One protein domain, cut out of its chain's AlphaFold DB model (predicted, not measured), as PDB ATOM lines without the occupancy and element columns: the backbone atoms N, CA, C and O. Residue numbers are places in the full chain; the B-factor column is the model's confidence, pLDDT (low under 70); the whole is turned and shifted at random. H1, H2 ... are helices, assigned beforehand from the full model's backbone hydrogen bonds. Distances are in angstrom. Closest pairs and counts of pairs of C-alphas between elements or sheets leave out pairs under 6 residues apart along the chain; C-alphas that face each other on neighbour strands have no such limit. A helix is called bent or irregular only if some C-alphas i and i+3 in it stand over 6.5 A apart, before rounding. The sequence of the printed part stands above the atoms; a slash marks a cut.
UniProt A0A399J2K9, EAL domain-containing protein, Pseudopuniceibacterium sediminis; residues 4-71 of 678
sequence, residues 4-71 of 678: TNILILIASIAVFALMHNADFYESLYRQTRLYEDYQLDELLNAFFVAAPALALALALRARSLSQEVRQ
ATOM      1  N   THR A   4      11.610  60.150  28.101       63.22
ATOM      2  CA  THR A   4      13.007  59.817  27.797       63.22
ATOM      3  C   THR A   4      13.171  58.398  27.248       63.22
ATOM      4  O   THR A   4      13.896  58.197  26.283       63.22
ATOM      5  N   ASN A   5      12.449  57.414  27.789       60.19
ATOM      6  CA  ASN A   5      12.544  56.020  27.343       60.19
ATOM      7  C   ASN A   5      11.924  55.825  25.954       60.19
ATOM      8  O   ASN A   5      12.396  54.993  25.188       60.19
ATOM      9  N   ILE A   6      10.882  56.596  25.623       73.50
ATOM     10  CA  ILE A   6      10.259  56.580  24.291       73.50
ATOM     11  C   ILE A   6      11.205  57.207  23.260       73.50
ATOM     12  O   ILE A   6      11.389  56.644  22.186       73.50
ATOM     13  N   LEU A   7      11.856  58.325  23.599       73.56
ATOM     14  CA  LEU A   7      12.846  58.968  22.729       73.56
ATOM     15  C   LEU A   7      14.068  58.078  22.479       73.56
ATOM     16  O   LEU A   7      14.509  57.970  21.340       73.56
ATOM     17  N   ILE A   8      14.571  57.399  23.517       70.50
ATOM     18  CA  ILE A   8      15.669  56.432  23.379       70.50
ATOM     19  C   ILE A   8      15.250  55.285  22.454       70.50
ATOM     20  O   ILE A   8      15.994  54.950  21.540       70.50
ATOM     21  N   LEU A   9      14.045  54.730  22.625       74.31
ATOM     22  CA  LEU A   9      13.554  53.637  21.784       74.31
ATOM     23  C   LEU A   9      13.426  54.050  20.308       74.31
ATOM     24  O   LEU A   9      13.881  53.322  19.429       74.31
ATOM     25  N   ILE A  10      12.854  55.226  20.031       77.88
ATOM     26  CA  ILE A  10      12.719  55.753  18.664       77.88
ATOM     27  C   ILE A  10      14.098  56.002  18.041       77.88
ATOM     28  O   ILE A  10      14.326  55.615  16.896       77.88
ATOM     29  N   ALA A  11      15.035  56.591  18.792       75.62
ATOM     30  CA  ALA A  11      16.398  56.826  18.323       75.62
ATOM     31  C   ALA A  11      17.142  55.512  18.033       75.62
ATOM     32  O   ALA A  11      17.782  55.393  16.993       75.62
ATOM     33  N   SER A  12      17.014  54.499  18.897       74.44
ATOM     34  CA  SER A  12      17.617  53.179  18.683       74.44
ATOM     35  C   SER A  12      17.051  52.474  17.448       74.44
ATOM     36  O   SER A  12      17.819  51.901  16.679       74.44
ATOM     37  N   ILE A  13      15.736  52.553  17.215       78.38
ATOM     38  CA  ILE A  13      15.094  51.988  16.016       78.38
ATOM     39  C   ILE A  13      15.556  52.728  14.752       78.38
ATOM     40  O   ILE A  13      15.870  52.087  13.752       78.38
ATOM     41  N   ALA A  14      15.647  54.060  14.795       77.06
ATOM     42  CA  ALA A  14      16.116  54.866  13.668       77.06
ATOM     43  C   ALA A  14      17.582  54.568  13.312       77.06
ATOM     44  O   ALA A  14      17.898  54.402  12.137       77.06
ATOM     45  N   VAL A  15      18.460  54.443  14.315       77.38
ATOM     46  CA  VAL A  15      19.869  54.054  14.125       77.38
ATOM     47  C   VAL A  15      19.970  52.640  13.556       77.38
ATOM     48  O   VAL A  15      20.712  52.426  12.604       77.38
ATOM     49  N   PHE A  16      19.187  51.690  14.073       76.12
ATOM     50  CA  PHE A  16      19.167  50.319  13.560       76.12
ATOM     51  C   PHE A  16      18.716  50.257  12.092       76.12
ATOM     52  O   PHE A  16      19.362  49.603  11.276       76.12
ATOM     53  N   ALA A  17      17.657  50.986  11.731       76.31
ATOM     54  CA  ALA A  17      17.170  51.070  10.354       76.31
ATOM     55  C   ALA A  17      18.187  51.740   9.409       76.31
ATOM     56  O   ALA A  17      18.373  51.279   8.285       76.31
ATOM     57  N   LEU A  18      18.882  52.787   9.872       74.00
ATOM     58  CA  LEU A  18      19.975  53.439   9.136       74.00
ATOM     59  C   LEU A  18      21.159  52.495   8.905       74.00
ATOM     60  O   LEU A  18      21.675  52.433   7.794       74.00
ATOM     61  N   MET A  19      21.566  51.739   9.929       72.44
ATOM     62  CA  MET A  19      22.641  50.746   9.816       72.44
ATOM     63  C   MET A  19      22.266  49.593   8.876       72.44
ATOM     64  O   MET A  19      23.130  49.089   8.164       72.44
ATOM     65  N   HIS A  20      20.994  49.189   8.853       74.88
ATOM     66  CA  HIS A  20      20.507  48.134   7.966       74.88
ATOM     67  C   HIS A  20      20.439  48.588   6.499       74.88
ATOM     68  O   HIS A  20      20.930  47.881   5.630       74.88
ATOM     69  N   ASN A  21      19.908  49.786   6.224       73.19
ATOM     70  CA  ASN A  21      19.786  50.321   4.858       73.19
ATOM     71  C   ASN A  21      21.129  50.678   4.197       73.19
ATOM     72  O   ASN A  21      21.172  50.874   2.986       73.19
ATOM     73  N   ALA A  22      22.205  50.824   4.971       71.75
ATOM     74  CA  ALA A  22      23.521  51.205   4.463       71.75
ATOM     75  C   ALA A  22      24.430  50.006   4.121       71.75
ATOM     76  O   ALA A  22      25.631  50.211   3.944       71.75
ATOM     77  N   ASP A  23      23.910  48.767   4.122       69.00
ATOM     78  CA  ASP A  23      24.688  47.515   4.035       69.00
ATOM     79  C   ASP A  23      25.907  47.506   4.979       69.00
ATOM     80  O   ASP A  23      26.935  46.870   4.734       69.00
ATOM     81  N   PHE A  24      25.800  48.244   6.090       68.62
ATOM     82  CA  PHE A  24      26.920  48.537   6.977       68.62
ATOM     83  C   PHE A  24      27.492  47.251   7.559       68.62
ATOM     84  O   PHE A  24      28.703  47.101   7.635       68.62
ATOM     85  N   TYR A  25      26.626  46.292   7.897       65.19
ATOM     86  CA  TYR A  25      27.043  44.978   8.373       65.19
ATOM     87  C   TYR A  25      27.857  44.207   7.333       65.19
ATOM     88  O   TYR A  25      28.870  43.618   7.691       65.19
ATOM     89  N   GLU A  26      27.468  44.234   6.057       68.00
ATOM     90  CA  GLU A  26      28.172  43.504   4.997       68.00
ATOM     91  C   GLU A  26      29.499  44.186   4.626       68.00
ATOM     92  O   GLU A  26      30.521  43.521   4.446       68.00
ATOM     93  N   SER A  27      29.520  45.523   4.603       66.06
ATOM     94  CA  SER A  27      30.726  46.336   4.395       66.06
ATOM     95  C   SER A  27      31.734  46.185   5.541       66.06
ATOM     96  O   SER A  27      32.924  45.966   5.306       66.06
ATOM     97  N   LEU A  28      31.255  46.221   6.786       66.25
ATOM     98  CA  LEU A  28      32.074  46.070   7.985       66.25
ATOM     99  C   LEU A  28      32.601  44.638   8.104       66.25
ATOM    100  O   LEU A  28      33.789  44.463   8.349       66.25
ATOM    101  N   TYR A  29      31.772  43.633   7.801       66.06
ATOM    102  CA  TYR A  29      32.184  42.229   7.721       66.06
ATOM    103  C   TYR A  29      33.252  41.989   6.642       66.06
ATOM    104  O   TYR A  29      34.222  41.262   6.862       66.06
ATOM    105  N   ARG A  30      33.123  42.628   5.470       66.94
ATOM    106  CA  ARG A  30      34.125  42.545   4.397       66.94
ATOM    107  C   ARG A  30      35.433  43.253   4.780       66.94
ATOM    108  O   ARG A  30      36.500  42.739   4.455       66.94
ATOM    109  N   GLN A  31      35.375  44.391   5.479       65.38
ATOM    110  CA  GLN A  31      36.560  45.102   5.976       65.38
ATOM    111  C   GLN A  31      37.281  44.360   7.108       65.38
ATOM    112  O   GLN A  31      38.507  44.300   7.085       65.38
ATOM    113  N   THR A  32      36.566  43.752   8.059       64.44
ATOM    114  CA  THR A  32      37.191  42.968   9.142       64.44
ATOM    115  C   THR A  32      37.908  41.729   8.610       64.44
ATOM    116  O   THR A  32      38.964  41.374   9.123       64.44
ATOM    117  N   ARG A  33      37.412  41.131   7.518       64.56
ATOM    118  CA  ARG A  33      38.070  40.001   6.837       64.56
ATOM    119  C   ARG A  33      39.379  40.363   6.126       64.56
ATOM    120  O   ARG A  33      40.205  39.490   5.907       64.56
ATOM    121  N   LEU A  34      39.573  41.630   5.748       60.69
ATOM    122  CA  LEU A  34      40.822  42.107   5.130       60.69
ATOM    123  C   LEU A  34      41.961  42.286   6.155       60.69
ATOM    124  O   LEU A  34      43.110  42.455   5.755       60.69
ATOM    125  N   TYR A  35      41.651  42.220   7.454       64.44
ATOM    126  CA  TYR A  35      42.584  42.335   8.580       64.44
ATOM    127  C   TYR A  35      42.437  41.135   9.535       64.44
ATOM    128  O   TYR A  35      42.370  41.300  10.753       64.44
ATOM    129  N   GLU A  36      42.365  39.927   8.967       58.75
ATOM    130  CA  GLU A  36      42.113  38.661   9.680       58.75
ATOM    131  C   GLU A  36      43.159  38.373  10.783       58.75
ATOM    132  O   GLU A  36      42.817  37.827  11.828       58.75
ATOM    133  N   ASP A  37      44.397  38.869  10.631       60.62
ATOM    134  CA  ASP A  37      45.465  38.766  11.643       60.62
ATOM    135  C   ASP A  37      45.173  39.525  12.961       60.62
ATOM    136  O   ASP A  37      45.847  39.293  13.964       60.62
ATOM    137  N   TYR A  38      44.186  40.434  12.990       65.50
ATOM    138  CA  TYR A  38      43.876  41.298  14.143       65.50
ATOM    139  C   TYR A  38      42.608  40.902  14.931       65.50
ATOM    140  O   TYR A  38      42.250  41.619  15.865       65.50
ATOM    141  N   GLN A  39      41.922  39.799  14.581       69.50
ATOM    142  CA  GLN A  39      40.736  39.267  15.300       69.50
ATOM    143  C   GLN A  39      39.629  40.310  15.604       69.50
ATOM    144  O   GLN A  39      38.984  40.303  16.657       69.50
ATOM    145  N   LEU A  40      39.412  41.268  14.697       70.56
ATOM    146  CA  LEU A  40      38.501  42.399  14.927       70.56
ATOM    147  C   LEU A  40      37.028  41.978  15.080       70.56
ATOM    148  O   LEU A  40      36.265  42.638  15.784       70.56
ATOM    149  N   ASP A  41      36.628  40.884  14.443       68.62
ATOM    150  CA  ASP A  41      35.300  40.279  14.536       68.62
ATOM    151  C   ASP A  41      35.016  39.678  15.924       68.62
ATOM    152  O   ASP A  41      33.913  39.847  16.456       68.62
ATOM    153  N   GLU A  42      36.014  39.063  16.564       75.00
ATOM    154  CA  GLU A  42      35.915  38.594  17.953       75.00
ATOM    155  C   GLU A  42      35.755  39.765  18.934       75.00
ATOM    156  O   GLU A  42      34.903  39.714  19.828       75.00
ATOM    157  N   LEU A  43      36.495  40.863  18.732       76.38
ATOM    158  CA  LEU A  43      36.374  42.081  19.545       76.38
ATOM    159  C   LEU A  43      35.004  42.756  19.393       76.38
ATOM    160  O   LEU A  43      34.416  43.202  20.381       76.38
ATOM    161  N   LEU A  44      34.469  42.808  18.170       77.75
ATOM    162  CA  LEU A  44      33.132  43.337  17.895       77.75
ATOM    163  C   LEU A  44      32.041  42.488  18.554       77.75
ATOM    164  O   LEU A  44      31.158  43.039  19.213       77.75
ATOM    165  N   ASN A  45      32.120  41.158  18.457       76.25
ATOM    166  CA  ASN A  45      31.185  40.263  19.143       76.25
ATOM    167  C   ASN A  45      31.277  40.400  20.669       76.25
ATOM    168  O   ASN A  45      30.246  40.498  21.341       76.25
ATOM    169  N   ALA A  46      32.492  40.483  21.220       78.69
ATOM    170  CA  ALA A  46      32.698  40.732  22.642       78.69
ATOM    171  C   ALA A  46      32.052  42.056  23.075       78.69
ATOM    172  O   ALA A  46      31.380  42.098  24.103       78.69
ATOM    173  N   PHE A  47      32.168  43.117  22.270       82.38
ATOM    174  CA  PHE A  47      31.531  44.403  22.545       82.38
ATOM    175  C   PHE A  47      29.996  44.327  22.496       82.38
ATOM    176  O   PHE A  47      29.331  44.798  23.423       82.38
ATOM    177  N   PHE A  48      29.418  43.697  21.467       78.06
ATOM    178  CA  PHE A  48      27.963  43.562  21.324       78.06
ATOM    179  C   PHE A  48      27.313  42.700  22.410       78.06
ATOM    180  O   PHE A  48      26.136  42.895  22.700       78.06
ATOM    181  N   VAL A  49      28.054  41.788  23.042       80.75
ATOM    182  CA  VAL A  49      27.561  40.994  24.179       80.75
ATOM    183  C   VAL A  49      27.836  41.694  25.512       80.75
ATOM    184  O   VAL A  49      26.951  41.769  26.370       80.75
ATOM    185  N   ALA A  50      29.036  42.251  25.694       81.06
ATOM    186  CA  ALA A  50      29.437  42.881  26.948       81.06
ATOM    187  C   ALA A  50      28.698  44.198  27.208       81.06
ATOM    188  O   ALA A  50      28.317  44.457  28.347       81.06
ATOM    189  N   ALA A  51      28.447  45.021  26.183       84.19
ATOM    190  CA  ALA A  51      27.807  46.321  26.373       84.19
ATOM    191  C   ALA A  51      26.345  46.210  26.865       84.19
ATOM    192  O   ALA A  51      26.017  46.869  27.856       84.19
ATOM    193  N   PRO A  52      25.465  45.361  26.290       84.12
ATOM    194  CA  PRO A  52      24.118  45.150  26.823       84.12
ATOM    195  C   PRO A  52      24.121  44.461  28.187       84.12
ATOM    196  O   PRO A  52      23.321  44.828  29.047       84.12
ATOM    197  N   ALA A  53      25.025  43.499  28.412       79.56
ATOM    198  CA  ALA A  53      25.162  42.833  29.706       79.56
ATOM    199  C   ALA A  53      25.569  43.826  30.806       79.56
ATOM    200  O   ALA A  53      24.963  43.845  31.879       79.56
ATOM    201  N   LEU A  54      26.529  44.711  30.519       88.19
ATOM    202  CA  LEU A  54      26.941  45.791  31.413       88.19
ATOM    203  C   LEU A  54      25.809  46.800  31.628       88.19
ATOM    204  O   LEU A  54      25.536  47.173  32.766       88.19
ATOM    205  N   ALA A  55      25.107  47.208  30.569       86.25
ATOM    206  CA  ALA A  55      23.966  48.118  30.675       86.25
ATOM    207  C   ALA A  55      22.840  47.526  31.540       86.25
ATOM    208  O   ALA A  55      22.277  48.224  32.385       86.25
ATOM    209  N   LEU A  56      22.543  46.232  31.384       87.12
ATOM    210  CA  LEU A  56      21.577  45.516  32.213       87.12
ATOM    211  C   LEU A  56      22.052  45.423  33.668       87.12
ATOM    212  O   LEU A  56      21.275  45.726  34.573       87.12
ATOM    213  N   ALA A  57      23.318  45.072  33.905       88.12
ATOM    214  CA  ALA A  57      23.901  45.021  35.245       88.12
ATOM    215  C   ALA A  57      23.835  46.389  35.948       88.12
ATOM    216  O   ALA A  57      23.407  46.471  37.100       88.12
ATOM    217  N   LEU A  58      24.168  47.476  35.242       91.56
ATOM    218  CA  LEU A  58      24.057  48.846  35.747       91.56
ATOM    219  C   LEU A  58      22.600  49.236  36.031       91.56
ATOM    220  O   LEU A  58      22.317  49.817  37.077       91.56
ATOM    221  N   ALA A  59      21.659  48.878  35.153       86.62
ATOM    222  CA  ALA A  59      20.237  49.152  35.357       86.62
ATOM    223  C   ALA A  59      19.664  48.394  36.568       86.62
ATOM    224  O   ALA A  59      18.900  48.963  37.355       86.62
ATOM    225  N   LEU A  60      20.045  47.125  36.752       88.12
ATOM    226  CA  LEU A  60      19.673  46.329  37.923       88.12
ATOM    227  C   LEU A  60      20.294  46.905  39.202       88.12
ATOM    228  O   LEU A  60      19.590  47.062  40.202       88.12
ATOM    229  N   ARG A  61      21.570  47.313  39.163       93.62
ATOM    230  CA  ARG A  61      22.246  47.940  40.308       93.62
ATOM    231  C   ARG A  61      21.614  49.279  40.687       93.62
ATOM    232  O   ARG A  61      21.378  49.519  41.868       93.62
ATOM    233  N   ALA A  62      21.274  50.115  39.707       91.19
ATOM    234  CA  ALA A  62      20.585  51.384  39.929       91.19
ATOM    235  C   ALA A  62      19.199  51.185  40.566       91.19
ATOM    236  O   ALA A  62      18.812  51.939  41.464       91.19
ATOM    237  N   ARG A  63      18.458  50.144  40.154       91.50
ATOM    238  CA  ARG A  63      17.182  49.768  40.787       91.50
ATOM    239  C   ARG A  63      17.370  49.299  42.231       91.50
ATOM    240  O   ARG A  63      16.626  49.779  43.082       91.50
ATOM    241  N   SER A  64      18.359  48.440  42.503       93.12
ATOM    242  CA  SER A  64      18.703  47.978  43.863       93.12
ATOM    243  C   SER A  64      19.022  49.154  44.784       93.12
ATOM    244  O   SER A  64      18.383  49.318  45.816       93.12
ATOM    245  N   LEU A  65      19.920  50.049  44.356       93.25
ATOM    246  CA  LEU A  65      20.294  51.245  45.119       93.25
ATOM    247  C   LEU A  65      19.086  52.150  45.388       93.25
ATOM    248  O   LEU A  65      18.884  52.613  46.504       93.25
ATOM    249  N   SER A  66      18.228  52.358  44.387       92.56
ATOM    250  CA  SER A  66      17.005  53.159  44.550       92.56
ATOM    251  C   SER A  66      15.986  52.521  45.506       92.56
ATOM    252  O   SER A  66      15.114  53.217  46.030       92.56
ATOM    253  N   GLN A  67      16.012  51.197  45.673       92.75
ATOM    254  CA  GLN A  67      15.181  50.487  46.645       92.75
ATOM    255  C   GLN A  67      15.791  50.562  48.046       92.75
ATOM    256  O   GLN A  67      15.060  50.871  48.983       92.75
ATOM    257  N   GLU A  68      17.105  50.370  48.176       93.25
ATOM    258  CA  GLU A  68      17.849  50.511  49.434       93.25
ATOM    259  C   GLU A  68      17.709  51.925  50.015       93.25
ATOM    260  O   GLU A  68      17.369  52.070  51.187       93.25
ATOM    261  N   VAL A  69      17.864  52.971  49.193       92.94
ATOM    262  CA  VAL A  69      17.657  54.369  49.616       92.94
ATOM    263  C   VAL A  69      16.229  54.578  50.118       92.94
ATOM    264  O   VAL A  69      16.038  55.075  51.221       92.94
ATOM    265  N   ARG A  70      15.217  54.106  49.380       90.69
ATOM    266  CA  ARG A  70      13.811  54.220  49.808       90.69
ATOM    267  C   ARG A  70      13.506  53.438  51.083       90.69
ATOM    268  O   ARG A  70      12.678  53.872  51.880       90.69
ATOM    269  N   GLN A  71      14.114  52.269  51.270       90.44
ATOM    270  CA  GLN A  71      13.969  51.496  52.503       90.44
ATOM    271  C   GLN A  71      14.613  52.221  53.679       90.44
ATOM    272  O   GLN A  71      13.996  52.310  54.737       90.44
TER     273      GLN A  71
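What this domain is: This is residues 4 to 71 of the 678 residues of the protein "EAL domain-containing protein" of Pseudopuniceibacterium sediminis (UniProt A0A399J2K9). The model is a flat, open U of three helices: the long helix H3 makes one arm, the shorter H1 makes the other, and the short H2 is the crosspiece that joins them at one end. The space between the two arms is empty, and H3 runs on well past the free end of H1. The printed part has 68 residues with three named helices, in the order H1, H2, H3 along the chain, and no named strand; 60 of the residues are in the helices, and the class is all helix. The whole is extended, with a radius of gyration of the C-alphas of 17.4 A, and its C-alphas span 55 by 29 by 8 A.

How they stand to each other: The longest helix is H3, residues 40 to 71. At its first residues it meets H2, residues 24 to 33: the two only just touch, with 3 pairs of C-alphas within 8 A, and H3 touches H2 with residues 40 to 41 alone. Their closest C-alphas are those of Thr 32 and Leu 40, 6.0 A apart. H2 and H3 stand at a steep tilt of 57 degrees and run opposite ways. Before H2 comes H1, residues 4 to 21, which is close to H2 but not clearly touching it; their closest C-alphas, those of Met 19 and Tyr 25, are 7.4 A apart. H1 and H2 stand at a steep tilt of 62 degrees and run the same way. H1 and H3 are apart. In H1 and H2 every O i to N i+4 pair is within hydrogen-bond range; in H3 it is 27 of 28.

Where its parts are: H3 measures 45.8 A from C-alpha 40 at (38.501, 42.399, 14.927) to C-alpha 71 at (13.969, 51.496, 52.503). It is neither bent nor irregular, but only just: C-alphas 49 and 52 are 6.0 A apart. H1 begins at C-alpha 4, at (13.007, 59.817, 27.797), and is 25.7 A long. H2, of 10 residues, is 14.0 A long.

The domain as a whole: The two C-alphas farthest apart are those of Leu 34 and Gln 71, 55.3 A. The printed part has no cut. The link from H1 to H2 is tight, with 2 residues, and the link from H2 to H3 is short, with 6 residues. Residues 4 to 27, 34 to 39 and 45 to 71 stand free. The mean pLDDT of the printed part is 76.9, and it is under 70 at residues 4 to 5, 23 to 39 and 41.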